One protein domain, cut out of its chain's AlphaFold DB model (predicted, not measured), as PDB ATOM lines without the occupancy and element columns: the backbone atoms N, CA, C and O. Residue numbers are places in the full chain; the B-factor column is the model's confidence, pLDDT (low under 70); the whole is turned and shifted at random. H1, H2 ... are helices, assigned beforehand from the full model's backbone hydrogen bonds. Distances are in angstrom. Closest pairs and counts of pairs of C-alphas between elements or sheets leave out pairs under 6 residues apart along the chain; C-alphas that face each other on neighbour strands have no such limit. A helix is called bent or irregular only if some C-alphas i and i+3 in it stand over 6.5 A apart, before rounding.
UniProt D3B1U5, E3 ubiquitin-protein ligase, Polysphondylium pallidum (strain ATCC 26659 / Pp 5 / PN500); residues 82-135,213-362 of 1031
ATOM      1  N   LEU A  82     -40.381 -70.685  24.988       70.50
ATOM      2  CA  LEU A  82     -40.014 -71.477  23.804       70.50
ATOM      3  C   LEU A  82     -39.469 -70.634  22.641       70.50
ATOM      4  O   LEU A  82     -39.076 -71.196  21.614       70.50
ATOM      5  N   GLY A  83     -39.414 -69.310  22.828       62.38
ATOM      6  CA  GLY A  83     -39.194 -68.330  21.773       62.38
ATOM      7  C   GLY A  83     -40.449 -68.171  20.915       62.38
ATOM      8  O   GLY A  83     -41.218 -69.116  20.746       62.38
ATOM      9  N   TYR A  84     -40.664 -66.979  20.354       60.53
ATOM     10  CA  TYR A  84     -41.745 -66.760  19.393       60.53
ATOM     11  C   TYR A  84     -41.518 -67.672  18.180       60.53
ATOM     12  O   TYR A  84     -40.706 -67.367  17.307       60.53
ATOM     13  N   LEU A  85     -42.207 -68.812  18.132       68.25
ATOM     14  CA  LEU A  85     -42.337 -69.611  16.920       68.25
ATOM     15  C   LEU A  85     -43.151 -68.769  15.933       68.25
ATOM     16  O   LEU A  85     -44.373 -68.715  16.011       68.25
ATOM     17  N   THR A  86     -42.452 -68.041  15.061       59.81
ATOM     18  CA  THR A  86     -43.040 -66.973  14.236       59.81
ATOM     19  C   THR A  86     -43.855 -67.473  13.045       59.81
ATOM     20  O   THR A  86     -44.612 -66.698  12.471       59.81
ATOM     21  N   ALA A  87     -43.704 -68.738  12.647       68.81
ATOM     22  CA  ALA A  87     -44.389 -69.315  11.494       68.81
ATOM     23  C   ALA A  87     -44.595 -70.822  11.688       68.81
ATOM     24  O   ALA A  87     -43.644 -71.537  12.016       68.81
ATOM     25  N   GLY A  88     -45.821 -71.304  11.470       72.25
ATOM     26  CA  GLY A  88     -46.096 -72.737  11.364       72.25
ATOM     27  C   GLY A  88     -45.904 -73.263   9.944       72.25
ATOM     28  O   GLY A  88     -45.489 -72.531   9.040       72.25
ATOM     29  N   TYR A  89     -46.125 -74.563   9.758       73.19
ATOM     30  CA  TYR A  89     -45.828 -75.233   8.497       73.19
ATOM     31  C   TYR A  89     -46.659 -74.646   7.342       73.19
ATOM     32  O   TYR A  89     -47.846 -74.373   7.490       73.19
ATOM     33  N   GLY A  90     -46.017 -74.412   6.191       67.38
ATOM     34  CA  GLY A  90     -46.641 -73.782   5.019       67.38
ATOM     35  C   GLY A  90     -46.698 -72.247   5.047       67.38
ATOM     36  O   GLY A  90     -47.068 -71.639   4.046       67.38
ATOM     37  N   VAL A  91     -46.290 -71.599   6.147       74.75
ATOM     38  CA  VAL A  91     -46.204 -70.131   6.249       74.75
ATOM     39  C   VAL A  91     -44.815 -69.636   5.826       74.75
ATOM     40  O   VAL A  91     -43.787 -70.251   6.122       74.75
ATOM     41  N   LYS A  92     -44.769 -68.482   5.150       67.69
ATOM     42  CA  LYS A  92     -43.525 -67.834   4.711       67.69
ATOM     43  C   LYS A  92     -42.575 -67.608   5.897       67.69
ATOM     44  O   LYS A  92     -42.921 -66.912   6.844       67.69
ATOM     45  N   GLY A  93     -41.361 -68.159   5.817       66.62
ATOM     46  CA  GLY A  93     -40.343 -68.046   6.873       66.62
ATOM     47  C   GLY A  93     -40.286 -69.216   7.864       66.62
ATOM     48  O   GLY A  93     -39.472 -69.170   8.789       66.62
ATOM     49  N   PHE A  94     -41.090 -70.267   7.669       74.56
ATOM     50  CA  PHE A  94     -40.989 -71.521   8.419       74.56
ATOM     51  C   PHE A  94     -39.590 -72.153   8.303       74.56
ATOM     52  O   PHE A  94     -39.032 -72.246   7.212       74.56
ATOM     53  N   ARG A  95     -39.030 -72.622   9.429       75.25
ATOM     54  CA  ARG A  95     -37.758 -73.368   9.475       75.25
ATOM     55  C   ARG A  95     -37.784 -74.457  10.543       75.25
ATOM     56  O   ARG A  95     -37.993 -74.155  11.719       75.25
ATOM     57  N   PHE A  96     -37.443 -75.694  10.176       77.50
ATOM     58  CA  PHE A  96     -37.326 -76.813  11.127       77.50
ATOM     59  C   PHE A  96     -36.320 -76.545  12.260       77.50
ATOM     60  O   PHE A  96     -36.540 -76.969  13.392       77.50
ATOM     61  N   SER A  97     -35.253 -75.779  11.995       78.62
ATOM     62  CA  SER A  97     -34.254 -75.410  13.008       78.62
ATOM     63  C   SER A  97     -34.852 -74.663  14.202       78.62
ATOM     64  O   SER A  97     -34.392 -74.849  15.326       78.62
ATOM     65  N   ASN A  98     -35.891 -73.850  13.980       81.06
ATOM     66  CA  ASN A  98     -36.552 -73.095  15.046       81.06
ATOM     67  C   ASN A  98     -37.277 -74.055  15.996       81.06
ATOM     68  O   ASN A  98     -37.091 -73.997  17.209       81.06
ATOM     69  N   PHE A  99     -37.990 -75.029  15.432       83.69
ATOM     70  CA  PHE A  99     -38.643 -76.090  16.191       83.69
ATOM     71  C   PHE A  99     -37.630 -77.001  16.905       83.69
ATOM     72  O   PHE A  99     -37.929 -77.525  17.975       83.69
ATOM     73  N   THR A 100     -36.409 -77.175  16.379       85.50
ATOM     74  CA  THR A 100     -35.346 -77.941  17.065       85.50
ATOM     75  C   THR A 100     -34.884 -77.236  18.332       85.50
ATOM     76  O   THR A 100     -34.663 -77.884  19.355       85.50
ATOM     77  N   VAL A 101     -34.745 -75.909  18.283       84.88
ATOM     78  CA  VAL A 101     -34.392 -75.099  19.456       84.88
ATOM     79  C   VAL A 101     -35.491 -75.190  20.514       84.88
ATOM     80  O   VAL A 101     -35.179 -75.427  21.685       84.88
ATOM     81  N   SER A 102     -36.761 -75.092  20.113       86.12
ATOM     82  CA  SER A 102     -37.897 -75.219  21.033       86.12
ATOM     83  C   SER A 102     -37.987 -76.620  21.648       86.12
ATOM     84  O   SER A 102     -38.064 -76.724  22.869       86.12
ATOM     85  N   LEU A 103     -37.842 -77.696  20.860       88.25
ATOM     86  CA  LEU A 103     -37.813 -79.072  21.385       88.25
ATOM     87  C   LEU A 103     -36.664 -79.301  22.382       88.25
ATOM     88  O   LEU A 103     -36.849 -79.968  23.394       88.25
ATOM     89  N   LYS A 104     -35.480 -78.713  22.166       88.31
ATOM     90  CA  LYS A 104     -34.362 -78.791  23.132       88.31
ATOM     91  C   LYS A 104     -34.617 -78.036  24.440       88.31
ATOM     92  O   LYS A 104     -33.911 -78.281  25.425       88.31
ATOM     93  N   SER A 105     -35.591 -77.131  24.441       86.69
ATOM     94  CA  SER A 105     -35.888 -76.205  25.536       86.69
ATOM     95  C   SER A 105     -37.135 -76.583  26.334       86.69
ATOM     96  O   SER A 105     -37.455 -75.876  27.289       86.69
ATOM     97  N   ILE A 106     -37.806 -77.688  25.984       88.12
ATOM     98  CA  ILE A 106     -38.998 -78.149  26.698       88.12
ATOM     99  C   ILE A 106     -38.695 -78.448  28.167       88.12
ATOM    100  O   ILE A 106     -37.600 -78.887  28.534       88.12
ATOM    101  N   GLN A 107     -39.689 -78.187  29.003       81.00
ATOM    102  CA  GLN A 107     -39.673 -78.422  30.443       81.00
ATOM    103  C   GLN A 107     -40.944 -79.122  30.924       81.00
ATOM    104  O   GLN A 107     -40.969 -79.610  32.052       81.00
ATOM    105  N   SER A 108     -42.001 -79.132  30.110       80.06
ATOM    106  CA  SER A 108     -43.244 -79.829  30.405       80.06
ATOM    107  C   SER A 108     -43.902 -80.386  29.147       80.06
ATOM    108  O   SER A 108     -43.577 -80.037  28.015       80.06
ATOM    109  N   PHE A 109     -44.887 -81.241  29.380       75.69
ATOM    110  CA  PHE A 109     -45.761 -81.817  28.370       75.69
ATOM    111  C   PHE A 109     -46.540 -80.757  27.559       75.69
ATOM    112  O   PHE A 109     -46.684 -80.891  26.344       75.69
ATOM    113  N   ASP A 110     -46.960 -79.662  28.200       79.81
ATOM    114  CA  ASP A 110     -47.675 -78.552  27.544       79.81
ATOM    115  C   ASP A 110     -46.824 -77.825  26.491       79.81
ATOM    116  O   ASP A 110     -47.361 -77.318  25.506       79.81
ATOM    117  N   ASP A 111     -45.492 -77.814  26.654       86.06
ATOM    118  CA  ASP A 111     -44.588 -77.244  25.649       86.06
ATOM    119  C   ASP A 111     -44.715 -77.978  24.313       86.06
ATOM    120  O   ASP A 111     -44.682 -77.363  23.249       86.06
ATOM    121  N   ILE A 112     -44.872 -79.301  24.359       86.94
ATOM    122  CA  ILE A 112     -44.928 -80.145  23.165       86.94
ATOM    123  C   ILE A 112     -46.262 -79.952  22.448       86.94
ATOM    124  O   ILE A 112     -46.273 -79.834  21.224       86.94
ATOM    125  N   TYR A 113     -47.367 -79.840  23.194       84.12
ATOM    126  CA  TYR A 113     -48.661 -79.484  22.610       84.12
ATOM    127  C   TYR A 113     -48.619 -78.135  21.909       84.12
ATOM    128  O   TYR A 113     -49.039 -78.045  20.759       84.12
ATOM    129  N   TYR A 114     -48.047 -77.119  22.554       84.50
ATOM    130  CA  TYR A 114     -47.897 -75.802  21.946       84.50
ATOM    131  C   TYR A 114     -47.082 -75.861  20.645       84.50
ATOM    132  O   TYR A 114     -47.486 -75.301  19.627       84.50
ATOM    133  N   ILE A 115     -45.953 -76.578  20.657       88.00
ATOM    134  CA  ILE A 115     -45.107 -76.790  19.473       88.00
ATOM    135  C   ILE A 115     -45.897 -77.499  18.362       88.00
ATOM    136  O   ILE A 115     -45.808 -77.095  17.204       88.00
ATOM    137  N   PHE A 116     -46.665 -78.537  18.697       88.00
ATOM    138  CA  PHE A 116     -47.461 -79.301  17.739       88.00
ATOM    139  C   PHE A 116     -48.584 -78.462  17.119       88.00
ATOM    140  O   PHE A 116     -48.689 -78.392  15.897       88.00
ATOM    141  N   GLU A 117     -49.372 -77.756  17.931       83.25
ATOM    142  CA  GLU A 117     -50.449 -76.880  17.451       83.25
ATOM    143  C   GLU A 117     -49.911 -75.754  16.564       83.25
ATOM    144  O   GLU A 117     -50.438 -75.511  15.475       83.25
ATOM    145  N   LYS A 118     -48.812 -75.111  16.983       83.81
ATOM    146  CA  LYS A 118     -48.140 -74.086  16.174       83.81
ATOM    147  C   LYS A 118     -47.583 -74.654  14.875       83.81
ATOM    148  O   LYS A 118     -47.613 -73.953  13.869       83.81
ATOM    149  N   PHE A 119     -47.101 -75.897  14.861       86.31
ATOM    150  CA  PHE A 119     -46.642 -76.537  13.630       86.31
ATOM    151  C   PHE A 119     -47.790 -76.751  12.643       86.31
ATOM    152  O   PHE A 119     -47.635 -76.442  11.466       86.31
ATOM    153  N   LEU A 120     -48.931 -77.263  13.113       83.50
ATOM    154  CA  LEU A 120     -50.056 -77.631  12.251       83.50
ATOM    155  C   LEU A 120     -50.795 -76.435  11.638       83.50
ATOM    156  O   LEU A 120     -51.503 -76.630  10.655       83.50
ATOM    157  N   CYS A 121     -50.672 -75.226  12.202       77.38
ATOM    158  CA  CYS A 121     -51.374 -74.024  11.720       77.38
ATOM    159  C   CYS A 121     -52.900 -74.212  11.547       77.38
ATOM    160  O   CYS A 121     -53.528 -73.535  10.733       77.38
ATOM    161  N   SER A 122     -53.513 -75.131  12.302       69.88
ATOM    162  CA  SER A 122     -54.935 -75.449  12.163       69.88
ATOM    163  C   SER A 122     -55.808 -74.387  12.847       69.88
ATOM    164  O   SER A 122     -55.610 -74.119  14.033       69.88
ATOM    165  N   PRO A 123     -56.823 -73.824  12.162       63.53
ATOM    166  CA  PRO A 123     -57.793 -72.914  12.778       63.53
ATOM    167  C   PRO A 123     -58.843 -73.639  13.643       63.53
ATOM    168  O   PRO A 123     -59.614 -72.991  14.348       63.53
ATOM    169  N   LYS A 124     -58.908 -74.974  13.569       68.00
ATOM    170  CA  LYS A 124     -59.826 -75.835  14.333       68.00
ATOM    171  C   LYS A 124     -59.071 -76.498  15.494       68.00
ATOM    172  O   LYS A 124     -57.908 -76.870  15.319       68.00
ATOM    173  N   SER A 125     -59.728 -76.681  16.643       68.75
ATOM    174  CA  SER A 125     -59.107 -77.324  17.814       68.75
ATOM    175  C   SER A 125     -58.858 -78.818  17.582       68.75
ATOM    176  O   SER A 125     -59.585 -79.461  16.826       68.75
ATOM    177  N   MET A 126     -57.855 -79.396  18.252       67.75
ATOM    178  CA  MET A 126     -57.467 -80.803  18.060       67.75
ATOM    179  C   MET A 126     -58.639 -81.795  18.177       67.75
ATOM    180  O   MET A 126     -58.782 -82.694  17.341       67.75
ATOM    181  N   ASP A 127     -59.518 -81.600  19.168       66.06
ATOM    182  CA  ASP A 127     -60.691 -82.454  19.402       66.06
ATOM    183  C   ASP A 127     -61.667 -82.475  18.219       66.06
ATOM    184  O   ASP A 127     -62.295 -83.500  17.949       66.06
ATOM    185  N   GLN A 128     -61.780 -81.353  17.502       65.25
ATOM    186  CA  GLN A 128     -62.701 -81.186  16.378       65.25
ATOM    187  C   GLN A 128     -62.187 -81.821  15.086       65.25
ATOM    188  O   GLN A 128     -62.988 -82.080  14.190       65.25
ATOM    189  N   VAL A 129     -60.876 -82.035  14.965       63.81
ATOM    190  CA  VAL A 129     -60.258 -82.427  13.692       63.81
ATOM    191  C   VAL A 129     -59.805 -83.880  13.683       63.81
ATOM    192  O   VAL A 129     -59.919 -84.548  12.660       63.81
ATOM    193  N   TYR A 130     -59.317 -84.395  14.811       67.56
ATOM    194  CA  TYR A 130     -58.819 -85.773  14.901       67.56
ATOM    195  C   TYR A 130     -58.948 -86.384  16.305       67.56
ATOM    196  O   TYR A 130     -58.341 -87.422  16.579       67.56
ATOM    197  N   GLY A 131     -59.734 -85.771  17.198       63.84
ATOM    198  CA  GLY A 131     -60.095 -86.347  18.495       63.84
ATOM    199  C   GLY A 131     -61.144 -87.462  18.390       63.84
ATOM    200  O   GLY A 131     -61.668 -87.760  17.314       63.84
ATOM    201  N   LYS A 132     -61.515 -88.051  19.535       60.69
ATOM    202  CA  LYS A 132     -62.481 -89.172  19.638       60.69
ATOM    203  C   LYS A 132     -63.842 -88.911  18.978       60.69
ATOM    204  O   LYS A 132     -64.544 -89.864  18.648       60.69
ATOM    205  N   ALA A 133     -64.227 -87.643  18.829       56.56
ATOM    206  CA  ALA A 133     -65.469 -87.229  18.183       56.56
ATOM    207  C   ALA A 133     -65.382 -87.215  16.644       56.56
ATOM    208  O   ALA A 133     -66.405 -87.392  15.989       56.56
ATOM    209  N   ALA A 134     -64.182 -87.030  16.079       59.78
ATOM    210  CA  ALA A 134     -63.942 -86.951  14.637       59.78
ATOM    211  C   ALA A 134     -63.602 -88.321  14.018       59.78
ATOM    212  O   ALA A 134     -64.062 -88.631  12.923       59.78
ATOM    213  N   ALA A 135     -62.855 -89.168  14.735       63.47
ATOM    214  CA  ALA A 135     -62.550 -90.538  14.325       63.47
ATOM    215  C   ALA A 135     -62.643 -91.485  15.532       63.47
ATOM    216  O   ALA A 135     -61.856 -91.390  16.478       63.47
ATOM    217  N   GLU A 213     -67.952-100.917   4.385       44.03
ATOM    218  CA  GLU A 213     -67.172 -99.709   4.046       44.03
ATOM    219  C   GLU A 213     -66.031 -99.505   5.052       44.03
ATOM    220  O   GLU A 213     -66.194 -98.890   6.106       44.03
ATOM    221  N   SER A 214     -64.847-100.045   4.746       47.84
ATOM    222  CA  SER A 214     -63.630 -99.766   5.511       47.84
ATOM    223  C   SER A 214     -63.121 -98.367   5.160       47.84
ATOM    224  O   SER A 214     -62.230 -98.213   4.323       47.84
ATOM    225  N   VAL A 215     -63.695 -97.324   5.761       55.94
ATOM    226  CA  VAL A 215     -63.106 -95.986   5.649       55.94
ATOM    227  C   VAL A 215     -61.797 -96.001   6.424       55.94
ATOM    228  O   VAL A 215     -61.780 -96.176   7.645       55.94
ATOM    229  N   TYR A 216     -60.686 -95.879   5.702       61.78
ATOM    230  CA  TYR A 216     -59.365 -95.846   6.303       61.78
ATOM    231  C   TYR A 216     -59.292 -94.629   7.240       61.78
ATOM    232  O   TYR A 216     -59.585 -93.519   6.796       61.78
ATOM    233  N   PRO A 217     -58.945 -94.776   8.533       63.47
ATOM    234  CA  PRO A 217     -59.102 -93.681   9.499       63.47
ATOM    235  C   PRO A 217     -58.332 -92.405   9.148       63.47
ATOM    236  O   PRO A 217     -58.725 -91.314   9.546       63.47
ATOM    237  N   ILE A 218     -57.260 -92.531   8.369       67.44
ATOM    238  CA  ILE A 218     -56.474 -91.400   7.875       67.44
ATOM    239  C   ILE A 218     -57.163 -90.632   6.731       67.44
ATOM    240  O   ILE A 218     -56.844 -89.469   6.499       67.44
ATOM    241  N   ASP A 219     -58.093 -91.267   6.017       69.62
ATOM    242  CA  ASP A 219     -58.847 -90.667   4.910       69.62
ATOM    243  C   ASP A 219     -60.014 -89.809   5.423       69.62
ATOM    244  O   ASP A 219     -60.664 -89.106   4.653       69.62
ATOM    245  N   LEU A 220     -60.242 -89.812   6.742       68.12
ATOM    246  CA  LEU A 220     -61.160 -88.907   7.436       68.12
ATOM    247  C   LEU A 220     -60.569 -87.499   7.641       68.12
ATOM    248  O   LEU A 220     -61.290 -86.599   8.070       68.12
ATOM    249  N   ILE A 221     -59.275 -87.300   7.360       75.94
ATOM    250  CA  ILE A 221     -58.574 -86.023   7.548       75.94
ATOM    251  C   ILE A 221     -58.296 -85.355   6.196       75.94
ATOM    252  O   ILE A 221     -57.931 -86.007   5.218       75.94
ATOM    253  N   GLU A 222     -58.426 -84.025   6.156       80.25
ATOM    254  CA  GLU A 222     -58.090 -83.206   4.987       80.25
ATOM    255  C   GLU A 222     -56.626 -83.441   4.523       80.25
ATOM    256  O   GLU A 222     -55.717 -83.490   5.362       80.25
ATOM    257  N   PRO A 223     -56.351 -83.546   3.203       80.44
ATOM    258  CA  PRO A 223     -55.035 -83.942   2.679       80.44
ATOM    259  C   PRO A 223     -53.839 -83.112   3.173       80.44
ATOM    260  O   PRO A 223     -52.791 -83.678   3.488       80.44
ATOM    261  N   GLU A 224     -53.983 -81.789   3.281       77.62
ATOM    262  CA  GLU A 224     -52.898 -80.903   3.735       77.62
ATOM    263  C   GLU A 224     -52.592 -81.064   5.226       77.62
ATOM    264  O   GLU A 224     -51.434 -81.020   5.653       77.62
ATOM    265  N   LEU A 225     -53.619 -81.327   6.033       80.50
ATOM    266  CA  LEU A 225     -53.429 -81.597   7.448       80.50
ATOM    267  C   LEU A 225     -52.806 -82.980   7.663       80.50
ATOM    268  O   LEU A 225     -51.866 -83.107   8.443       80.50
ATOM    269  N   LYS A 226     -53.259 -83.995   6.915       83.25
ATOM    270  CA  LYS A 226     -52.628 -85.323   6.875       83.25
ATOM    271  C   LYS A 226     -51.133 -85.200   6.562       83.25
ATOM    272  O   LYS A 226     -50.306 -85.710   7.317       83.25
ATOM    273  N   LYS A 227     -50.775 -84.453   5.512       83.69
ATOM    274  CA  LYS A 227     -49.381 -84.154   5.144       83.69
ATOM    275  C   LYS A 227     -48.615 -83.482   6.287       83.69
ATOM    276  O   LYS A 227     -47.518 -83.918   6.625       83.69
ATOM    277  N   SER A 228     -49.200 -82.464   6.916       84.31
ATOM    278  CA  SER A 228     -48.577 -81.730   8.027       84.31
ATOM    279  C   SER A 228     -48.299 -82.630   9.236       84.31
ATOM    280  O   SER A 228     -47.211 -82.570   9.808       84.31
ATOM    281  N   ILE A 229     -49.230 -83.523   9.586       87.00
ATOM    282  CA  ILE A 229     -49.054 -84.487  10.681       87.00
ATOM    283  C   ILE A 229     -47.938 -85.488  10.345       87.00
ATOM    284  O   ILE A 229     -47.056 -85.688  11.176       87.00
ATOM    285  N   HIS A 230     -47.912 -86.061   9.134       87.56
ATOM    286  CA  HIS A 230     -46.817 -86.945   8.699       87.56
ATOM    287  C   HIS A 230     -45.449 -86.268   8.821       87.56
ATOM    288  O   HIS A 230     -44.518 -86.832   9.394       87.56
ATOM    289  N   LEU A 231     -45.327 -85.031   8.337       86.38
ATOM    290  CA  LEU A 231     -44.067 -84.290   8.375       86.38
ATOM    291  C   LEU A 231     -43.634 -83.939   9.800       86.38
ATOM    292  O   LEU A 231     -42.443 -84.033  10.108       86.38
ATOM    293  N   PHE A 232     -44.576 -83.581  10.676       89.19
ATOM    294  CA  PHE A 232     -44.279 -83.365  12.089       89.19
ATOM    295  C   PHE A 232     -43.797 -84.651  12.762       89.19
ATOM    296  O   PHE A 232     -42.770 -84.634  13.436       89.19
ATOM    297  N   MET A 233     -44.499 -85.771  12.556       91.69
ATOM    298  CA  MET A 233     -44.137 -87.056  13.160       91.69
ATOM    299  C   MET A 233     -42.775 -87.538  12.662       91.69
ATOM    300  O   MET A 233     -41.934 -87.913  13.475       91.69
ATOM    301  N   ARG A 234     -42.495 -87.420  11.359       89.44
ATOM    302  CA  ARG A 234     -41.177 -87.712  10.774       89.44
ATOM    303  C   ARG A 234     -40.068 -86.890  11.421       89.44
ATOM    304  O   ARG A 234     -39.020 -87.420  11.791       89.44
ATOM    305  N   TYR A 235     -40.305 -85.589  11.577       88.75
ATOM    306  CA  TYR A 235     -39.372 -84.677  12.224       88.75
ATOM    307  C   TYR A 235     -39.148 -85.028  13.703       88.75
ATOM    308  O   TYR A 235     -38.003 -85.084  14.155       88.75
ATOM    309  N   LEU A 236     -40.220 -85.315  14.443       91.50
ATOM    310  CA  LEU A 236     -40.155 -85.696  15.851       91.50
ATOM    311  C   LEU A 236     -39.407 -87.021  16.043       91.50
ATOM    312  O   LEU A 236     -38.550 -87.109  16.919       91.50
ATOM    313  N   ILE A 237     -39.661 -88.022  15.195       91.44
ATOM    314  CA  ILE A 237     -38.925 -89.294  15.186       91.44
ATOM    315  C   ILE A 237     -37.441 -89.031  14.945       91.44
ATOM    316  O   ILE A 237     -36.605 -89.506  15.710       91.44
ATOM    317  N   HIS A 238     -37.091 -88.220  13.945       89.19
ATOM    318  CA  HIS A 238     -35.694 -87.877  13.685       89.19
ATOM    319  C   HIS A 238     -35.031 -87.190  14.892       89.19
ATOM    320  O   HIS A 238     -33.891 -87.502  15.241       89.19
ATOM    321  N   PHE A 239     -35.750 -86.294  15.573       90.31
ATOM    322  CA  PHE A 239     -35.280 -85.665  16.806       90.31
ATOM    323  C   PHE A 239     -35.042 -86.692  17.924       90.31
ATOM    324  O   PHE A 239     -33.962 -86.702  18.515       90.31
ATOM    325  N   ILE A 240     -36.002 -87.591  18.170       91.56
ATOM    326  CA  ILE A 240     -35.893 -88.675  19.161       91.56
ATOM    327  C   ILE A 240     -34.667 -89.549  18.870       91.56
ATOM    328  O   ILE A 240     -33.869 -89.810  19.769       91.56
ATOM    329  N   LEU A 241     -34.480 -89.963  17.615       90.12
ATOM    330  CA  LEU A 241     -33.353 -90.800  17.201       90.12
ATOM    331  C   LEU A 241     -32.005 -90.103  17.424       90.12
ATOM    332  O   LEU A 241     -31.064 -90.737  17.897       90.12
ATOM    333  N   ASN A 242     -31.908 -88.803  17.137       89.69
ATOM    334  CA  ASN A 242     -30.690 -88.031  17.384       89.69
ATOM    335  C   ASN A 242     -30.375 -87.918  18.882       89.69
ATOM    336  O   ASN A 242     -29.223 -88.059  19.279       89.69
ATOM    337  N   GLU A 243     -31.380 -87.691  19.725       89.62
ATOM    338  CA  GLU A 243     -31.203 -87.635  21.181       89.62
ATOM    339  C   GLU A 243     -30.795 -89.004  21.756       89.62
ATOM    340  O   GLU A 243     -29.891 -89.076  22.589       89.62
ATOM    341  N   ILE A 244     -31.369 -90.100  21.245       88.00
ATOM    342  CA  ILE A 244     -30.928 -91.472  21.552       88.00
ATOM    343  C   ILE A 244     -29.455 -91.662  21.160       88.00
ATOM    344  O   ILE A 244     -28.670 -92.167  21.955       88.00
ATOM    345  N   GLN A 245     -29.041 -91.210  19.973       86.94
ATOM    346  CA  GLN A 245     -27.637 -91.286  19.555       86.94
ATOM    347  C   GLN A 245     -26.703 -90.464  20.449       86.94
ATOM    348  O   GLN A 245     -25.580 -90.898  20.703       86.94
ATOM    349  N   VAL A 246     -27.147 -89.311  20.958       86.69
ATOM    350  CA  VAL A 246     -26.379 -88.523  21.933       86.69
ATOM    351  C   VAL A 246     -26.189 -89.301  23.234       86.69
ATOM    352  O   VAL A 246     -25.073 -89.299  23.750       86.69
ATOM    353  N   LEU A 247     -27.225 -89.986  23.736       84.00
ATOM    354  CA  LEU A 247     -27.107 -90.856  24.915       84.00
ATOM    355  C   LEU A 247     -26.088 -91.979  24.678       84.00
ATOM    356  O   LEU A 247     -25.192 -92.165  25.493       84.00
ATOM    357  N   ILE A 248     -26.154 -92.645  23.518       81.31
ATOM    358  CA  ILE A 248     -25.229 -93.729  23.145       81.31
ATOM    359  C   ILE A 248     -23.776 -93.237  23.022       81.31
ATOM    360  O   ILE A 248     -22.841 -93.929  23.420       81.31
ATOM    361  N   ALA A 249     -23.559 -92.064  22.419       81.19
ATOM    362  CA  ALA A 249     -22.227 -91.561  22.072       81.19
ATOM    363  C   ALA A 249     -21.496 -90.857  23.231       81.19
ATOM    364  O   ALA A 249     -20.349 -90.420  23.072       81.19
ATOM    365  N   ALA A 250     -22.147 -90.670  24.376       72.00
ATOM    366  CA  ALA A 250     -21.681 -89.736  25.385       72.00
ATOM    367  C   ALA A 250     -20.421 -90.183  26.149       72.00
ATOM    368  O   ALA A 250     -20.403 -91.181  26.857       72.00
ATOM    369  N   LYS A 251     -19.395 -89.317  26.096       55.00
ATOM    370  CA  LYS A 251     -18.295 -89.175  27.078       55.00
ATOM    371  C   LYS A 251     -18.495 -87.951  28.006       55.00
ATOM    372  O   LYS A 251     -17.530 -87.421  28.549       55.00
ATOM    373  N   GLY A 252     -19.720 -87.417  28.083       53.41
ATOM    374  CA  GLY A 252     -20.060 -86.162  28.775       53.41
ATOM    375  C   GLY A 252     -20.459 -86.341  30.248       53.41
ATOM    376  O   GLY A 252     -20.729 -87.451  30.687       53.41
ATOM    377  N   GLY A 253     -20.504 -85.242  31.012       57.22
ATOM    378  CA  GLY A 253     -20.871 -85.260  32.436       57.22
ATOM    379  C   GLY A 253     -22.342 -85.624  32.697       57.22
ATOM    380  O   GLY A 253     -23.233 -85.216  31.949       57.22
ATOM    381  N   GLU A 254     -22.586 -86.334  33.801       70.00
ATOM    382  CA  GLU A 254     -23.864 -86.942  34.229       70.00
ATOM    383  C   GLU A 254     -25.088 -86.002  34.133       70.00
ATOM    384  O   GLU A 254     -26.174 -86.398  33.709       70.00
ATOM    385  N   ALA A 255     -24.911 -84.710  34.425       70.75
ATOM    386  CA  ALA A 255     -25.987 -83.717  34.383       70.75
ATOM    387  C   ALA A 255     -26.545 -83.438  32.971       70.75
ATOM    388  O   ALA A 255     -27.744 -83.187  32.818       70.75
ATOM    389  N   ALA A 256     -25.705 -83.470  31.929       69.56
ATOM    390  CA  ALA A 256     -26.147 -83.220  30.554       69.56
ATOM    391  C   ALA A 256     -26.954 -84.405  29.999       69.56
ATOM    392  O   ALA A 256     -27.951 -84.197  29.305       69.56
ATOM    393  N   LEU A 257     -26.568 -85.630  30.368       77.81
ATOM    394  CA  LEU A 257     -27.256 -86.863  29.979       77.81
ATOM    395  C   LEU A 257     -28.624 -86.981  30.646       77.81
ATOM    396  O   LEU A 257     -29.614 -87.244  29.967       77.81
ATOM    397  N   ASN A 258     -28.715 -86.635  31.933       82.06
ATOM    398  CA  ASN A 258     -29.989 -86.586  32.652       82.06
ATOM    399  C   ASN A 258     -30.994 -85.611  32.015       82.06
ATOM    400  O   ASN A 258     -32.196 -85.878  31.997       82.06
ATOM    401  N   LYS A 259     -30.520 -84.493  31.446       84.88
ATOM    402  CA  LYS A 259     -31.380 -83.540  30.728       84.88
ATOM    403  C   LYS A 259     -31.919 -84.119  29.415       84.88
ATOM    404  O   LYS A 259     -33.075 -83.870  29.081       84.88
ATOM    405  N   VAL A 260     -31.094 -84.861  28.674       87.62
ATOM    406  CA  VAL A 260     -31.502 -85.542  27.432       87.62
ATOM    407  C   VAL A 260     -32.525 -86.640  27.732       87.62
ATOM    408  O   VAL A 260     -33.600 -86.646  27.136       87.62
ATOM    409  N   ALA A 261     -32.232 -87.512  28.701       85.31
ATOM    410  CA  ALA A 261     -33.117 -88.605  29.095       85.31
ATOM    411  C   ALA A 261     -34.490 -88.096  29.563       85.31
ATOM    412  O   ALA A 261     -35.518 -88.607  29.125       85.31
ATOM    413  N   ARG A 262     -34.523 -87.034  30.384       86.94
ATOM    414  CA  ARG A 262     -35.780 -86.413  30.835       86.94
ATOM    415  C   ARG A 262     -36.607 -85.864  29.671       86.94
ATOM    416  O   ARG A 262     -37.784 -86.181  29.579       86.94
ATOM    417  N   ARG A 263     -35.979 -85.133  28.744       90.19
ATOM    418  CA  ARG A 263     -36.653 -84.616  27.540       90.19
ATOM    419  C   ARG A 263     -37.264 -85.742  26.699       90.19
ATOM    420  O   ARG A 263     -38.386 -85.605  26.224       90.19
ATOM    421  N   LEU A 264     -36.538 -86.844  26.506       89.62
ATOM    422  CA  LEU A 264     -37.058 -88.004  25.779       89.62
ATOM    423  C   LEU A 264     -38.269 -88.623  26.482       89.62
ATOM    424  O   LEU A 264     -39.246 -88.954  25.813       89.62
ATOM    425  N   LEU A 265     -38.232 -88.739  27.812       87.12
ATOM    426  CA  LEU A 265     -39.366 -89.229  28.596       87.12
ATOM    427  C   LEU A 265     -40.594 -88.325  28.444       87.12
ATOM    428  O   LEU A 265     -41.676 -88.848  28.186       87.12
ATOM    429  N   ASP A 266     -40.427 -87.003  28.522       88.19
ATOM    430  CA  ASP A 266     -41.526 -86.042  28.355       88.19
ATOM    431  C   ASP A 266     -42.176 -86.167  26.962       88.19
ATOM    432  O   ASP A 266     -43.400 -86.220  26.842       88.19
ATOM    433  N   ILE A 267     -41.361 -86.305  25.906       91.19
ATOM    434  CA  ILE A 267     -41.843 -86.524  24.530       91.19
ATOM    435  C   ILE A 267     -42.600 -87.846  24.401       91.19
ATOM    436  O   ILE A 267     -43.681 -87.886  23.812       91.19
ATOM    437  N   CYS A 268     -42.061 -88.934  24.948       89.88
ATOM    438  CA  CYS A 268     -42.702 -90.243  24.847       89.88
ATOM    439  C   CYS A 268     -44.012 -90.297  25.643       89.88
ATOM    440  O   CYS A 268     -44.986 -90.882  25.179       89.88
ATOM    441  N   GLN A 269     -44.072 -89.655  26.813       87.75
ATOM    442  CA  GLN A 269     -45.310 -89.527  27.586       87.75
ATOM    443  C   GLN A 269     -46.361 -88.707  26.830       87.75
ATOM    444  O   GLN A 269     -47.528 -89.092  26.804       87.75
ATOM    445  N   TRP A 270     -45.948 -87.638  26.143       91.00
ATOM    446  CA  TRP A 270     -46.818 -86.889  25.234       91.00
ATOM    447  C   TRP A 270     -47.395 -87.730  24.104       91.00
ATOM    448  O   TRP A 270     -48.610 -87.716  23.898       91.00
ATOM    449  N   LEU A 271     -46.565 -88.543  23.448       91.00
ATOM    450  CA  LEU A 271     -47.033 -89.483  22.431       91.00
ATOM    451  C   LEU A 271     -48.079 -90.459  22.995       91.00
ATOM    452  O   LEU A 271     -49.139 -90.641  22.405       91.00
ATOM    453  N   VAL A 272     -47.843 -91.035  24.175       86.81
ATOM    454  CA  VAL A 272     -48.804 -91.950  24.814       86.81
ATOM    455  C   VAL A 272     -50.154 -91.270  25.071       86.81
ATOM    456  O   VAL A 272     -51.202 -91.866  24.815       86.81
ATOM    457  N   GLU A 273     -50.160 -90.031  25.554       86.06
ATOM    458  CA  GLU A 273     -51.401 -89.309  25.838       86.06
ATOM    459  C   GLU A 273     -52.146 -88.865  24.578       86.06
ATOM    460  O   GLU A 273     -53.373 -88.980  24.529       86.06
ATOM    461  N   ILE A 274     -51.442 -88.416  23.534       86.06
ATOM    462  CA  ILE A 274     -52.097 -88.048  22.272       86.06
ATOM    463  C   ILE A 274     -52.643 -89.287  21.548       86.06
ATOM    464  O   ILE A 274     -53.738 -89.238  20.988       86.06
ATOM    465  N   PHE A 275     -51.972 -90.440  21.647       86.50
ATOM    466  CA  PHE A 275     -52.468 -91.714  21.108       86.50
ATOM    467  C   PHE A 275     -53.739 -92.206  21.800       86.50
ATOM    468  O   PHE A 275     -54.567 -92.846  21.160       86.50
ATOM    469  N   LYS A 276     -53.954 -91.879  23.080       81.31
ATOM    470  CA  LYS A 276     -55.227 -92.157  23.775       81.31
ATOM    471  C   LYS A 276     -56.380 -91.278  23.281       81.31
ATOM    472  O   LYS A 276     -57.545 -91.591  23.547       81.31
ATOM    473  N   GLN A 277     -56.069 -90.165  22.618       80.25
ATOM    474  CA  GLN A 277     -57.033 -89.168  22.150       80.25
ATOM    475  C   GLN A 277     -57.315 -89.281  20.648       80.25
ATOM    476  O   GLN A 277     -58.448 -89.033  20.239       80.25
ATOM    477  N   SER A 278     -56.330 -89.707  19.850       82.56
ATOM    478  CA  SER A 278     -56.423 -89.772  18.391       82.56
ATOM    479  C   SER A 278     -55.826 -91.060  17.819       82.56
ATOM    480  O   SER A 278     -54.606 -91.246  17.789       82.56
ATOM    481  N   TYR A 279     -56.694 -91.929  17.288       78.56
ATOM    482  CA  TYR A 279     -56.266 -93.123  16.555       78.56
ATOM    483  C   TYR A 279     -55.473 -92.751  15.298       78.56
ATOM    484  O   TYR A 279     -54.504 -93.423  14.961       78.56
ATOM    485  N   VAL A 280     -55.853 -91.660  14.624       81.81
ATOM    486  CA  VAL A 280     -55.214 -91.243  13.372       81.81
ATOM    487  C   VAL A 280     -53.768 -90.814  13.597       81.81
ATOM    488  O   VAL A 280     -52.890 -91.222  12.845       81.81
ATOM    489  N   ILE A 281     -53.495 -90.064  14.668       86.94
ATOM    490  CA  ILE A 281     -52.124 -89.689  15.037       86.94
ATOM    491  C   ILE A 281     -51.294 -90.926  15.391       86.94
ATOM    492  O   ILE A 281     -50.163 -91.057  14.928       86.94
ATOM    493  N   MET A 282     -51.864 -91.851  16.170       86.31
ATOM    494  CA  MET A 282     -51.207 -93.116  16.514       86.31
ATOM    495  C   MET A 282     -50.871 -93.938  15.262       86.31
ATOM    496  O   MET A 282     -49.777 -94.488  15.157       86.31
ATOM    497  N   TYR A 283     -51.786 -93.974  14.293       84.69
ATOM    498  CA  TYR A 283     -51.605 -94.674  13.029       84.69
ATOM    499  C   TYR A 283     -50.537 -94.020  12.140       84.69
ATOM    500  O   TYR A 283     -49.632 -94.709  11.685       84.69
ATOM    501  N   ILE A 284     -50.571 -92.698  11.953       87.88
ATOM    502  CA  ILE A 284     -49.545 -91.971  11.184       87.88
ATOM    503  C   ILE A 284     -48.160 -92.167  11.806       87.88
ATOM    504  O   ILE A 284     -47.181 -92.409  11.104       87.88
ATOM    505  N   PHE A 285     -48.065 -92.104  13.135       90.75
ATOM    506  CA  PHE A 285     -46.804 -92.352  13.824       90.75
ATOM    507  C   PHE A 285     -46.303 -93.788  13.598       90.75
ATOM    508  O   PHE A 285     -45.110 -93.994  13.392       90.75
ATOM    509  N   ALA A 286     -47.202 -94.777  13.581       87.81
ATOM    510  CA  ALA A 286     -46.877 -96.163  13.251       87.81
ATOM    511  C   ALA A 286     -46.349 -96.322  11.811       87.81
ATOM    512  O   ALA A 286     -45.374 -97.048  11.599       87.81
ATOM    513  N   GLU A 287     -46.939 -95.630  10.832       87.19
ATOM    514  CA  GLU A 287     -46.451 -95.609   9.443       87.19
ATOM    515  C   GLU A 287     -45.053 -94.987   9.347       87.19
ATOM    516  O   GLU A 287     -44.138 -95.583   8.781       87.19
ATOM    517  N   GLU A 288     -44.845 -93.825   9.972       89.75
ATOM    518  CA  GLU A 288     -43.548 -93.138   9.976       89.75
ATOM    519  C   GLU A 288     -42.462 -93.944  10.709       89.75
ATOM    520  O   GLU A 288     -41.321 -93.991  10.259       89.75
ATOM    521  N   MET A 289     -42.800 -94.637  11.802       88.50
ATOM    522  CA  MET A 289     -41.867 -95.533  12.497       88.50
ATOM    523  C   MET A 289     -41.517 -96.774  11.668       88.50
ATOM    524  O   MET A 289     -40.387 -97.256  11.737       88.50
ATOM    525  N   SER A 290     -42.468 -97.305  10.898       84.69
ATOM    526  CA  SER A 290     -42.283 -98.516  10.088       84.69
ATOM    527  C   SER A 290     -41.735 -98.245   8.681       84.69
ATOM    528  O   SER A 290     -41.267 -99.180   8.032       84.69
ATOM    529  N   PHE A 291     -41.746 -96.986   8.227       84.69
ATOM    530  CA  PHE A 291     -41.493 -96.575   6.837       84.69
ATOM    531  C   PHE A 291     -42.412 -97.250   5.814       84.69
ATOM    532  O   PHE A 291     -42.050 -97.411   4.647       84.69
ATOM    533  N   GLN A 292     -43.601 -97.656   6.246       78.25
ATOM    534  CA  GLN A 292     -44.556 -98.386   5.425       78.25
ATOM    535  C   GLN A 292     -45.965 -97.867   5.687       78.25
ATOM    536  O   GLN A 292     -46.351 -97.647   6.832       78.25
ATOM    537  N   SER A 293     -46.740 -97.730   4.615       75.56
ATOM    538  CA  SER A 293     -48.188 -97.538   4.682       75.56
ATOM    539  C   SER A 293     -48.889 -98.803   4.198       75.56
ATOM    540  O   SER A 293     -48.344 -99.547   3.378       75.56
ATOM    541  N   LEU A 294     -50.092 -99.073   4.707       66.50
ATOM    542  CA  LEU A 294     -50.921-100.135   4.136       66.50
ATOM    543  C   LEU A 294     -51.632 -99.627   2.888       66.50
ATOM    544  O   LEU A 294     -52.006 -98.459   2.810       66.50
ATOM    545  N   ASP A 295     -51.877-100.532   1.941       63.19
ATOM    546  CA  ASP A 295     -52.812-100.256   0.857       63.19
ATOM    547  C   ASP A 295     -54.203 -99.969   1.463       63.19
ATOM    548  O   ASP A 295     -54.795-100.865   2.077       63.19
ATOM    549  N   PRO A 296     -54.750 -98.752   1.284       55.09
ATOM    550  CA  PRO A 296     -56.014 -98.344   1.893       55.09
ATOM    551  C   PRO A 296     -57.235 -99.085   1.324       55.09
ATOM    552  O   PRO A 296     -58.325 -98.988   1.877       55.09
ATOM    553  N   ARG A 297     -57.086 -99.816   0.208       52.50
ATOM    554  CA  ARG A 297     -58.170-100.566  -0.447       52.50
ATOM    555  C   ARG A 297     -58.207-102.027  -0.039       52.50
ATOM    556  O   ARG A 297     -59.282-102.611   0.044       52.50
ATOM    557  N   THR A 298     -57.038-102.632   0.132       56.09
ATOM    558  CA  THR A 298     -56.918-104.076   0.375       56.09
ATOM    559  C   THR A 298     -56.547-104.398   1.811       56.09
ATOM    560  O   THR A 298     -56.775-105.527   2.243       56.09
ATOM    561  N   PHE A 299     -55.974-103.433   2.541       51.53
ATOM    562  CA  PHE A 299     -55.355-103.639   3.849       51.53
ATOM    563  C   PHE A 299     -54.346-104.804   3.842       51.53
ATOM    564  O   PHE A 299     -54.063-105.398   4.879       51.53
ATOM    565  N   ASP A 300     -53.789-105.139   2.669       58.56
ATOM    566  CA  ASP A 300     -52.893-106.278   2.500       58.56
ATOM    567  C   ASP A 300     -51.528-105.968   3.121       58.56
ATOM    568  O   ASP A 300     -50.688-105.280   2.539       58.56
ATOM    569  N   HIS A 301     -51.290-106.513   4.314       57.53
ATOM    570  CA  HIS A 301     -50.039-106.357   5.061       57.53
ATOM    571  C   HIS A 301     -48.801-106.873   4.314       57.53
ATOM    572  O   HIS A 301     -47.679-106.529   4.675       57.53
ATOM    573  N   LEU A 302     -48.979-107.703   3.280       54.97
ATOM    574  CA  LEU A 302     -47.877-108.223   2.472       54.97
ATOM    575  C   LEU A 302     -47.467-107.305   1.320       54.97
ATOM    576  O   LEU A 302     -46.446-107.556   0.678       54.97
ATOM    577  N   LYS A 303     -48.260-106.272   1.027       65.69
ATOM    578  CA  LYS A 303     -47.997-105.312  -0.048       65.69
ATOM    579  C   LYS A 303     -47.966-103.896   0.521       65.69
ATOM    580  O   LYS A 303     -48.814-103.081   0.157       65.69
ATOM    581  N   PRO A 304     -47.012-103.594   1.423       67.56
ATOM    582  CA  PRO A 304     -46.872-102.240   1.927       67.56
ATOM    583  C   PRO A 304     -46.604-101.293   0.757       67.56
ATOM    584  O   PRO A 304     -45.822-101.596  -0.149       67.56
ATOM    585  N   THR A 305     -47.252-100.138   0.778       73.50
ATOM    586  CA  THR A 305     -46.928 -99.049  -0.137       73.50
ATOM    587  C   THR A 305     -45.809 -98.202   0.469       73.50
ATOM    588  O   THR A 305     -45.705 -98.114   1.699       73.50
ATOM    589  N   PRO A 306     -44.970 -97.555  -0.360       73.19
ATOM    590  CA  PRO A 306     -44.033 -96.557   0.132       73.19
ATOM    591  C   PRO A 306     -44.753 -95.514   0.986       73.19
ATOM    592  O   PRO A 306     -45.900 -95.157   0.706       73.19
ATOM    593  N   LEU A 307     -44.063 -95.037   2.019       80.75
ATOM    594  CA  LEU A 307     -44.549 -93.969   2.884       80.75
ATOM    595  C   LEU A 307     -44.986 -92.756   2.035       80.75
ATOM    596  O   LEU A 307     -44.335 -92.446   1.033       80.75
ATOM    597  N   PRO A 308     -46.074 -92.055   2.382       75.38
ATOM    598  CA  PRO A 308     -46.512 -90.902   1.614       75.38
ATOM    599  C   PRO A 308     -45.583 -89.692   1.821       75.38
ATOM    600  O   PRO A 308     -44.831 -89.586   2.797       75.38
ATOM    601  N   PHE A 309     -45.667 -88.734   0.892       79.06
ATOM    602  CA  PHE A 309     -44.983 -87.433   0.973       79.06
ATOM    603  C   PHE A 309     -43.442 -87.533   1.041       79.06
ATOM    604  O   PHE A 309     -42.803 -86.883   1.875       79.06
ATOM    605  N   LEU A 310     -42.842 -88.376   0.187       72.00
ATOM    606  CA  LEU A 310     -41.383 -88.566   0.093       72.00
ATOM    607  C   LEU A 310     -40.699 -87.669  -0.954       72.00
ATOM    608  O   LEU A 310     -39.527 -87.341  -0.784       72.00
ATOM    609  N   GLU A 311     -41.406 -87.270  -2.017       63.97
ATOM    610  CA  GLU A 311     -40.842 -86.523  -3.151       63.97
ATOM    611  C   GLU A 311     -41.306 -85.054  -3.193       63.97
ATOM    612  O   GLU A 311     -42.382 -84.693  -2.716       63.97
ATOM    613  N   LEU A 312     -40.444 -84.197  -3.753       54.91
ATOM    614  CA  LEU A 312     -40.497 -82.728  -3.710       54.91
ATOM    615  C   LEU A 312     -41.477 -82.068  -4.696       54.91
ATOM    616  O   LEU A 312     -41.614 -80.850  -4.658       54.91
ATOM    617  N   GLU A 313     -42.169 -82.816  -5.559       49.97
ATOM    618  CA  GLU A 313     -42.972 -82.251  -6.665       49.97
ATOM    619  C   GLU A 313     -44.182 -81.393  -6.224       49.97
ATOM    620  O   GLU A 313     -44.854 -80.797  -7.058       49.97
ATOM    621  N   ALA A 314     -44.439 -81.266  -4.917       49.75
ATOM    622  CA  ALA A 314     -45.549 -80.499  -4.345       49.75
ATOM    623  C   ALA A 314     -45.125 -79.363  -3.383       49.75
ATOM    624  O   ALA A 314     -45.936 -78.950  -2.550       49.75
ATOM    625  N   LEU A 315     -43.865 -78.902  -3.399       52.69
ATOM    626  CA  LEU A 315     -43.355 -77.916  -2.430       52.69
ATOM    627  C   LEU A 315     -42.482 -76.846  -3.100       52.69
ATOM    628  O   LEU A 315     -41.360 -77.117  -3.517       52.69
ATOM    629  N   ASP A 316     -42.999 -75.620  -3.158       48.62
ATOM    630  CA  ASP A 316     -42.415 -74.489  -3.895       48.62
ATOM    631  C   ASP A 316     -41.412 -73.646  -3.073       48.62
ATOM    632  O   ASP A 316     -41.080 -72.527  -3.460       48.62
ATOM    633  N   ASP A 317     -40.902 -74.136  -1.933       49.41
ATOM    634  CA  ASP A 317     -39.928 -73.363  -1.147       49.41
ATOM    635  C   ASP A 317     -38.864 -74.203  -0.421       49.41
ATOM    636  O   ASP A 317     -39.091 -75.327   0.035       49.41
ATOM    637  N   ARG A 318     -37.657 -73.632  -0.356       49.66
ATOM    638  CA  ARG A 318     -36.410 -74.267   0.087       49.66
ATOM    639  C   ARG A 318     -36.269 -74.199   1.609       49.66
ATOM    640  O   ARG A 318     -35.859 -73.172   2.130       49.66
ATOM    641  N   ASP A 319     -36.510 -75.312   2.290       52.00
ATOM    642  CA  ASP A 319     -35.706 -75.795   3.423       52.00
ATOM    643  C   ASP A 319     -36.069 -77.278   3.660       52.00
ATOM    644  O   ASP A 319     -37.233 -77.654   3.764       52.00
ATOM    645  N   VAL A 320     -35.039 -78.123   3.611       58.88
ATOM    646  CA  VAL A 320     -35.048 -79.581   3.369       58.88
ATOM    647  C   VAL A 320     -36.121 -80.331   4.180       58.88
ATOM    648  O   VAL A 320     -36.209 -80.150   5.395       58.88
ATOM    649  N   LEU A 321     -36.896 -81.211   3.519       61.78
ATOM    650  CA  LEU A 321     -37.751 -82.211   4.185       61.78
ATOM    651  C   LEU A 321     -36.979 -82.863   5.349       61.78
ATOM    652  O   LEU A 321     -35.773 -83.087   5.202       61.78
ATOM    653  N   PRO A 322     -37.630 -83.206   6.478       65.25
ATOM    654  CA  PRO A 322     -36.959 -83.923   7.556       65.25
ATOM    655  C   PRO A 322     -36.199 -85.118   6.968       65.25
ATOM    656  O   PRO A 322     -36.801 -85.889   6.212       65.25
ATOM    657  N   PRO A 323     -34.885 -85.248   7.223       64.75
ATOM    658  CA  PRO A 323     -34.078 -86.251   6.553       64.75
ATOM    659  C   PRO A 323     -34.631 -87.636   6.878       64.75
ATOM    660  O   PRO A 323     -34.735 -88.021   8.043       64.75
ATOM    661  N   ILE A 324     -34.970 -88.391   5.834       68.00
ATOM    662  CA  ILE A 324     -35.324 -89.797   5.985       68.00
ATOM    663  C   ILE A 324     -34.049 -90.511   6.412       68.00
ATOM    664  O   ILE A 324     -33.022 -90.463   5.723       68.00
ATOM    665  N   THR A 325     -34.083 -91.135   7.583       67.25
ATOM    666  CA  THR A 325     -32.956 -91.939   8.034       67.25
ATOM    667  C   THR A 325     -32.753 -93.079   7.039       67.25
ATOM    668  O   THR A 325     -33.702 -93.726   6.612       67.25
ATOM    669  N   LYS A 326     -31.500 -93.339   6.642       71.56
ATOM    670  CA  LYS A 326     -31.185 -94.463   5.738       71.56
ATOM    671  C   LYS A 326     -31.533 -95.823   6.351       71.56
ATOM    672  O   LYS A 326     -31.696 -96.801   5.633       71.56
ATOM    673  N   GLU A 327     -31.601 -95.872   7.678       76.56
ATOM    674  CA  GLU A 327     -31.979 -97.043   8.453       76.56
ATOM    675  C   GLU A 327     -33.378 -96.858   9.046       76.56
ATOM    676  O   GLU A 327     -33.787 -95.732   9.338       76.56
ATOM    677  N   ASN A 328     -34.092 -97.964   9.242       84.00
ATOM    678  CA  ASN A 328     -35.424 -97.968   9.834       84.00
ATOM    679  C   ASN A 328     -35.389 -97.409  11.285       84.00
ATOM    680  O   ASN A 328     -34.524 -97.833  12.063       84.00
ATOM    681  N   PRO A 329     -36.309 -96.501  11.679       89.06
ATOM    682  CA  PRO A 329     -36.368 -95.915  13.018       89.06
ATOM    683  C   PRO A 329     -36.429 -96.951  14.135       89.06
ATOM    684  O   PRO A 329     -35.730 -96.821  15.139       89.06
ATOM    685  N   ILE A 330     -37.214 -98.013  13.946       88.50
ATOM    686  CA  ILE A 330     -37.324 -99.113  14.902       88.50
ATOM    687  C   ILE A 330     -35.958 -99.774  15.094       88.50
ATOM    688  O   ILE A 330     -35.501 -99.929  16.226       88.50
ATOM    689  N   GLY A 331     -35.280-100.115  13.995       86.19
ATOM    690  CA  GLY A 331     -33.947-100.717  14.033       86.19
ATOM    691  C   GLY A 331     -32.928 -99.832  14.760       86.19
ATOM    692  O   GLY A 331     -32.115-100.337  15.534       86.19
ATOM    693  N   LEU A 332     -32.997 -98.510  14.582       87.44
ATOM    694  CA  LEU A 332     -32.132 -97.550  15.276       87.44
ATOM    695  C   LEU A 332     -32.416 -97.461  16.781       87.44
ATOM    696  O   LEU A 332     -31.472 -97.470  17.569       87.44
ATOM    697  N   VAL A 333     -33.687 -97.421  17.196       88.25
ATOM    698  CA  VAL A 333     -34.058 -97.459  18.622       88.25
ATOM    699  C   VAL A 333     -33.562 -98.755  19.261       88.25
ATOM    700  O   VAL A 333     -32.957 -98.721  20.330       88.25
ATOM    701  N   LEU A 334     -33.737 -99.894  18.585       85.38
ATOM    702  CA  LEU A 334     -33.264-101.188  19.077       85.38
ATOM    703  C   LEU A 334     -31.731-101.267  19.153       85.38
ATOM    704  O   LEU A 334     -31.198-101.807  20.122       85.38
ATOM    705  N   LYS A 335     -31.001-100.685  18.191       85.56
ATOM    706  CA  LYS A 335     -29.540-100.503  18.288       85.56
ATOM    707  C   LYS A 335     -29.153 -99.629  19.483       85.56
ATOM    708  O   LYS A 335     -28.124 -99.884  20.101       85.56
ATOM    709  N   GLY A 336     -29.976 -98.639  19.828       84.56
ATOM    710  CA  GLY A 336     -29.806 -97.850  21.044       84.56
ATOM    711  C   GLY A 336     -29.971 -98.673  22.309       84.56
ATOM    712  O   GLY A 336     -29.066 -98.675  23.133       84.56
ATOM    713  N   VAL A 337     -31.039 -99.465  22.406       82.75
ATOM    714  CA  VAL A 337     -31.245-100.415  23.516       82.75
ATOM    715  C   VAL A 337     -30.081-101.407  23.636       82.75
ATOM    716  O   VAL A 337     -29.668-101.759  24.737       82.75
ATOM    717  N   LEU A 338     -29.519-101.855  22.510       77.25
ATOM    718  CA  LEU A 338     -28.328-102.704  22.511       77.25
ATOM    719  C   LEU A 338     -27.089-101.995  23.054       77.25
ATOM    720  O   LEU A 338     -26.234-102.650  23.651       77.25
ATOM    721  N   ALA A 339     -26.929-100.708  22.771       81.50
ATOM    722  CA  ALA A 339     -25.782 -99.942  23.224       81.50
ATOM    723  C   ALA A 339     -25.907 -99.550  24.704       81.50
ATOM    724  O   ALA A 339     -24.910 -99.622  25.417       81.50
ATOM    725  N   ASP A 340     -27.117 -99.214  25.153       79.12
ATOM    726  CA  ASP A 340     -27.432 -98.820  26.524       79.12
ATOM    727  C   ASP A 340     -28.810 -99.382  26.959       79.12
ATOM    728  O   ASP A 340     -29.854 -98.934  26.465       79.12
ATOM    729  N   PRO A 341     -28.832-100.357  27.891       73.00
ATOM    730  CA  PRO A 341     -30.047-100.906  28.491       73.00
ATOM    731  C   PRO A 341     -31.038 -99.883  29.050       73.00
ATOM    732  O   PRO A 341     -32.238-100.150  29.020       73.00
ATOM    733  N   ASP A 342     -30.593 -98.724  29.539       77.12
ATOM    734  CA  ASP A 342     -31.476 -97.742  30.184       77.12
ATOM    735  C   ASP A 342     -32.427 -97.068  29.177       77.12
ATOM    736  O   ASP A 342     -33.517 -96.604  29.534       77.12
ATOM    737  N   ILE A 343     -32.090 -97.125  27.882       83.88
ATOM    738  CA  ILE A 343     -32.945 -96.685  26.766       83.88
ATOM    739  C   ILE A 343     -34.195 -97.575  26.630       83.88
ATOM    740  O   ILE A 343     -35.188 -97.176  26.017       83.88
ATOM    741  N   MET A 344     -34.216 -98.750  27.267       81.75
ATOM    742  CA  MET A 344     -35.359 -99.664  27.295       81.75
ATOM    743  C   MET A 344     -36.673 -98.981  27.688       81.75
ATOM    744  O   MET A 344     -37.706 -99.234  27.074       81.75
ATOM    745  N   ASN A 345     -36.656 -98.110  28.698       81.62
ATOM    746  CA  ASN A 345     -37.880 -97.451  29.162       81.62
ATOM    747  C   ASN A 345     -38.458 -96.507  28.100       81.62
ATOM    748  O   ASN A 345     -39.673 -96.415  27.946       81.62
ATOM    749  N   ILE A 346     -37.585 -95.867  27.321       85.06
ATOM    750  CA  ILE A 346     -37.965 -95.016  26.191       85.06
ATOM    751  C   ILE A 346     -38.551 -95.886  25.074       85.06
ATOM    752  O   ILE A 346     -39.638 -95.601  24.576       85.06
ATOM    753  N   ALA A 347     -37.882 -96.992  24.729       85.38
ATOM    754  CA  ALA A 347     -38.364 -97.927  23.714       85.38
ATOM    755  C   ALA A 347     -39.742 -98.516  24.066       85.38
ATOM    756  O   ALA A 347     -40.613 -98.578  23.202       85.38
ATOM    757  N   LYS A 348     -39.974 -98.884  25.334       82.81
ATOM    758  CA  LYS A 348     -41.281 -99.360  25.818       82.81
ATOM    759  C   LYS A 348     -42.373 -98.313  25.611       82.81
ATOM    760  O   LYS A 348     -43.384 -98.625  24.992       82.81
ATOM    761  N   LEU A 349     -42.153 -97.068  26.039       84.44
ATOM    762  CA  LEU A 349     -43.138 -95.992  25.860       84.44
ATOM    763  C   LEU A 349     -43.459 -95.718  24.381       84.44
ATOM    764  O   LEU A 349     -44.600 -95.394  24.062       84.44
ATOM    765  N   LEU A 350     -42.478 -95.871  23.485       85.31
ATOM    766  CA  LEU A 350     -42.668 -95.690  22.044       85.31
ATOM    767  C   LEU A 350     -43.404 -96.860  21.387       85.31
ATOM    768  O   LEU A 350     -44.309 -96.643  20.588       85.31
ATOM    769  N   PHE A 351     -43.004 -98.098  21.679       85.69
ATOM    770  CA  PHE A 351     -43.493 -99.281  20.970       85.69
ATOM    771  C   PHE A 351     -44.790 -99.841  21.559       85.69
ATOM    772  O   PHE A 351     -45.611-100.389  20.821       85.69
ATOM    773  N   ASP A 352     -45.009 -99.696  22.869       78.12
ATOM    774  CA  ASP A 352     -46.155-100.294  23.555       78.12
ATOM    775  C   ASP A 352     -47.508 -99.861  22.979       78.12
ATOM    776  O   ASP A 352     -48.322-100.751  22.707       78.12
ATOM    777  N   PRO A 353     -47.771 -98.562  22.737       79.50
ATOM    778  CA  PRO A 353     -49.041 -98.128  22.157       79.50
ATOM    779  C   PRO A 353     -49.241 -98.622  20.719       79.50
ATOM    780  O   PRO A 353     -50.369 -98.850  20.289       79.50
ATOM    781  N   LEU A 354     -48.143 -98.810  19.980       79.94
ATOM    782  CA  LEU A 354     -48.149 -99.132  18.553       79.94
ATOM    783  C   LEU A 354     -48.231-100.632  18.276       79.94
ATOM    784  O   LEU A 354     -48.561-101.026  17.165       79.94
ATOM    785  N   SER A 355     -47.966-101.476  19.275       72.25
ATOM    786  CA  SER A 355     -47.932-102.943  19.151       72.25
ATOM    787  C   SER A 355     -49.236-103.598  18.654       72.25
ATOM    788  O   SER A 355     -49.229-104.754  18.224       72.25
ATOM    789  N   ASN A 356     -50.350-102.859  18.667       66.38
ATOM    790  CA  ASN A 356     -51.636-103.293  18.112       66.38
ATOM    791  C   ASN A 356     -51.893-102.775  16.683       66.38
ATOM    792  O   ASN A 356     -52.918-103.092  16.087       66.38
ATOM    793  N   ILE A 357     -50.994-101.961  16.122       72.56
ATOM    794  CA  ILE A 357     -51.090-101.460  14.751       72.56
ATOM    795  C   ILE A 357     -50.299-102.392  13.841       72.56
ATOM    796  O   ILE A 357     -49.070-102.409  13.851       72.56
ATOM    797  N   VAL A 358     -51.018-103.148  13.014       66.31
ATOM    798  CA  VAL A 358     -50.455-104.225  12.185       66.31
ATOM    799  C   VAL A 358     -49.232-103.829  11.330       66.31
ATOM    800  O   VAL A 358     -48.245-104.570  11.378       66.31
ATOM    801  N   PRO A 359     -49.213-102.705  10.574       67.19
ATOM    802  CA  PRO A 359     -48.031-102.335   9.784       67.19
ATOM    803  C   PRO A 359     -46.801-102.062  10.658       67.19
ATOM    804  O   PRO A 359     -45.706-102.518  10.333       67.19
ATOM    805  N   PHE A 360     -46.985-101.421  11.818       79.81
ATOM    806  CA  PHE A 360     -45.902-101.253  12.781       79.81
ATOM    807  C   PHE A 360     -45.437-102.597  13.328       79.81
ATOM    808  O   PHE A 360     -44.249-102.885  13.265       79.81
ATOM    809  N   SER A 361     -46.348-103.443  13.809       75.38
ATOM    810  CA  SER A 361     -45.991-104.722  14.429       75.38
ATOM    811  C   SER A 361     -45.258-105.656  13.469       75.38
ATOM    812  O   SER A 361     -44.301-106.309  13.873       75.38
ATOM    813  N   THR A 362     -45.630-105.663  12.187       70.94
ATOM    814  CA  THR A 362     -44.959-106.468  11.151       70.94
ATOM    815  C   THR A 362     -43.495-106.053  10.982       70.94
ATOM    816  O   THR A 362     -42.593-106.892  11.052       70.94
TER     817      THR A 362
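This is residues 82 to 135 and 213 to 362 of the 1031 residues of the protein "E3 ubiquitin-protein ligase" of Polysphondylium pallidum (strain ATCC 26659 / Pp 5 / PN500) (UniProt D3B1U5). Two helical hairpins, H5 with H6 and H8 with H9, pack into an up-and-down bundle of four helices, and a third hairpin, H1 with H2, crosses the other side of H5 and H6. H7 packs near one end of the bundle with the short H4, H10 and H11 around it; at the other end residues 250 to 255 stick out. The printed part has 204 residues with eleven named helices, H1 to H11 in chain order, and no named strand; its class is all helix. It is compact, with a radius of gyration of the C-alphas of 16.9 A and spans of 55 by 40 by 34 A.

H1, residues 96 to 104, begins at C-alpha 96 (-37.326, -76.813, 11.127). H2 is residues 109 to 120, 17.2 A long, and H3 residues 126 to 129. After the cut come H4, residues 217 to 220, H5, residues 223 to 249 and 38.9 A long, and H6, residues 254 to 275 and 31.8 A long. H7 is residues 279 to 290, 16.3 A long. H8, residues 329 to 339, and H9, residues 341 to 351, measure 15.2 A and 15.5 A. H10, residues 353 to 356, is irregular: C-alphas 353 and 356 are 7.1 A apart. H11, residues 358 to 362, ends at C-alpha 362 (-44.959, -106.468, 11.151).

In the hairpin of H5 and H6, residues 240 to 247 of H5 touch H6, at a shallow tilt of 28 degrees, opposite ways; the closest C-alphas, of Leu 247 and Leu 257, are 6.5 A apart. H8 touches residues 237 to 248 of H5 at a shallow tilt of 15 degrees, the same way, closest at C-alphas 339 and 248, 6.2 A. H9 touches residues 264 to 272 of H6, closest at C-alphas 349 and 268, 5.9 A. With residues 116 to 120 H2 touches H5 at a steep tilt of 44 degrees, closest at C-alphas 120 and 228, 6.1 A. H7, the hub, touches six helices, among them H5 at C-alphas 285 and 233, 6.0 A; it touches H6 only at the corner. H3 touches no helix. Every O i to N i+4 pair is within hydrogen-bond range in H1, H2, H5, H6, H7, H8 and H11, and 5 of 7 are in H9; H3, H4 and H10 are too short for such a pair.

The C-alphas farthest apart, of Glu 213 and Gly 253, are 56.2 A apart. Residues 136 to 212 are not printed; C-alphas 135 and 213 are 14.5 A apart across the cut. The link from H7 to H8, residues 291 to 328, is long. Mean pLDDT of the printed part is 76.3; 63 residues are under 70, among them 122 to 135, 213 to 220, 294 to 304 and 311 to 325.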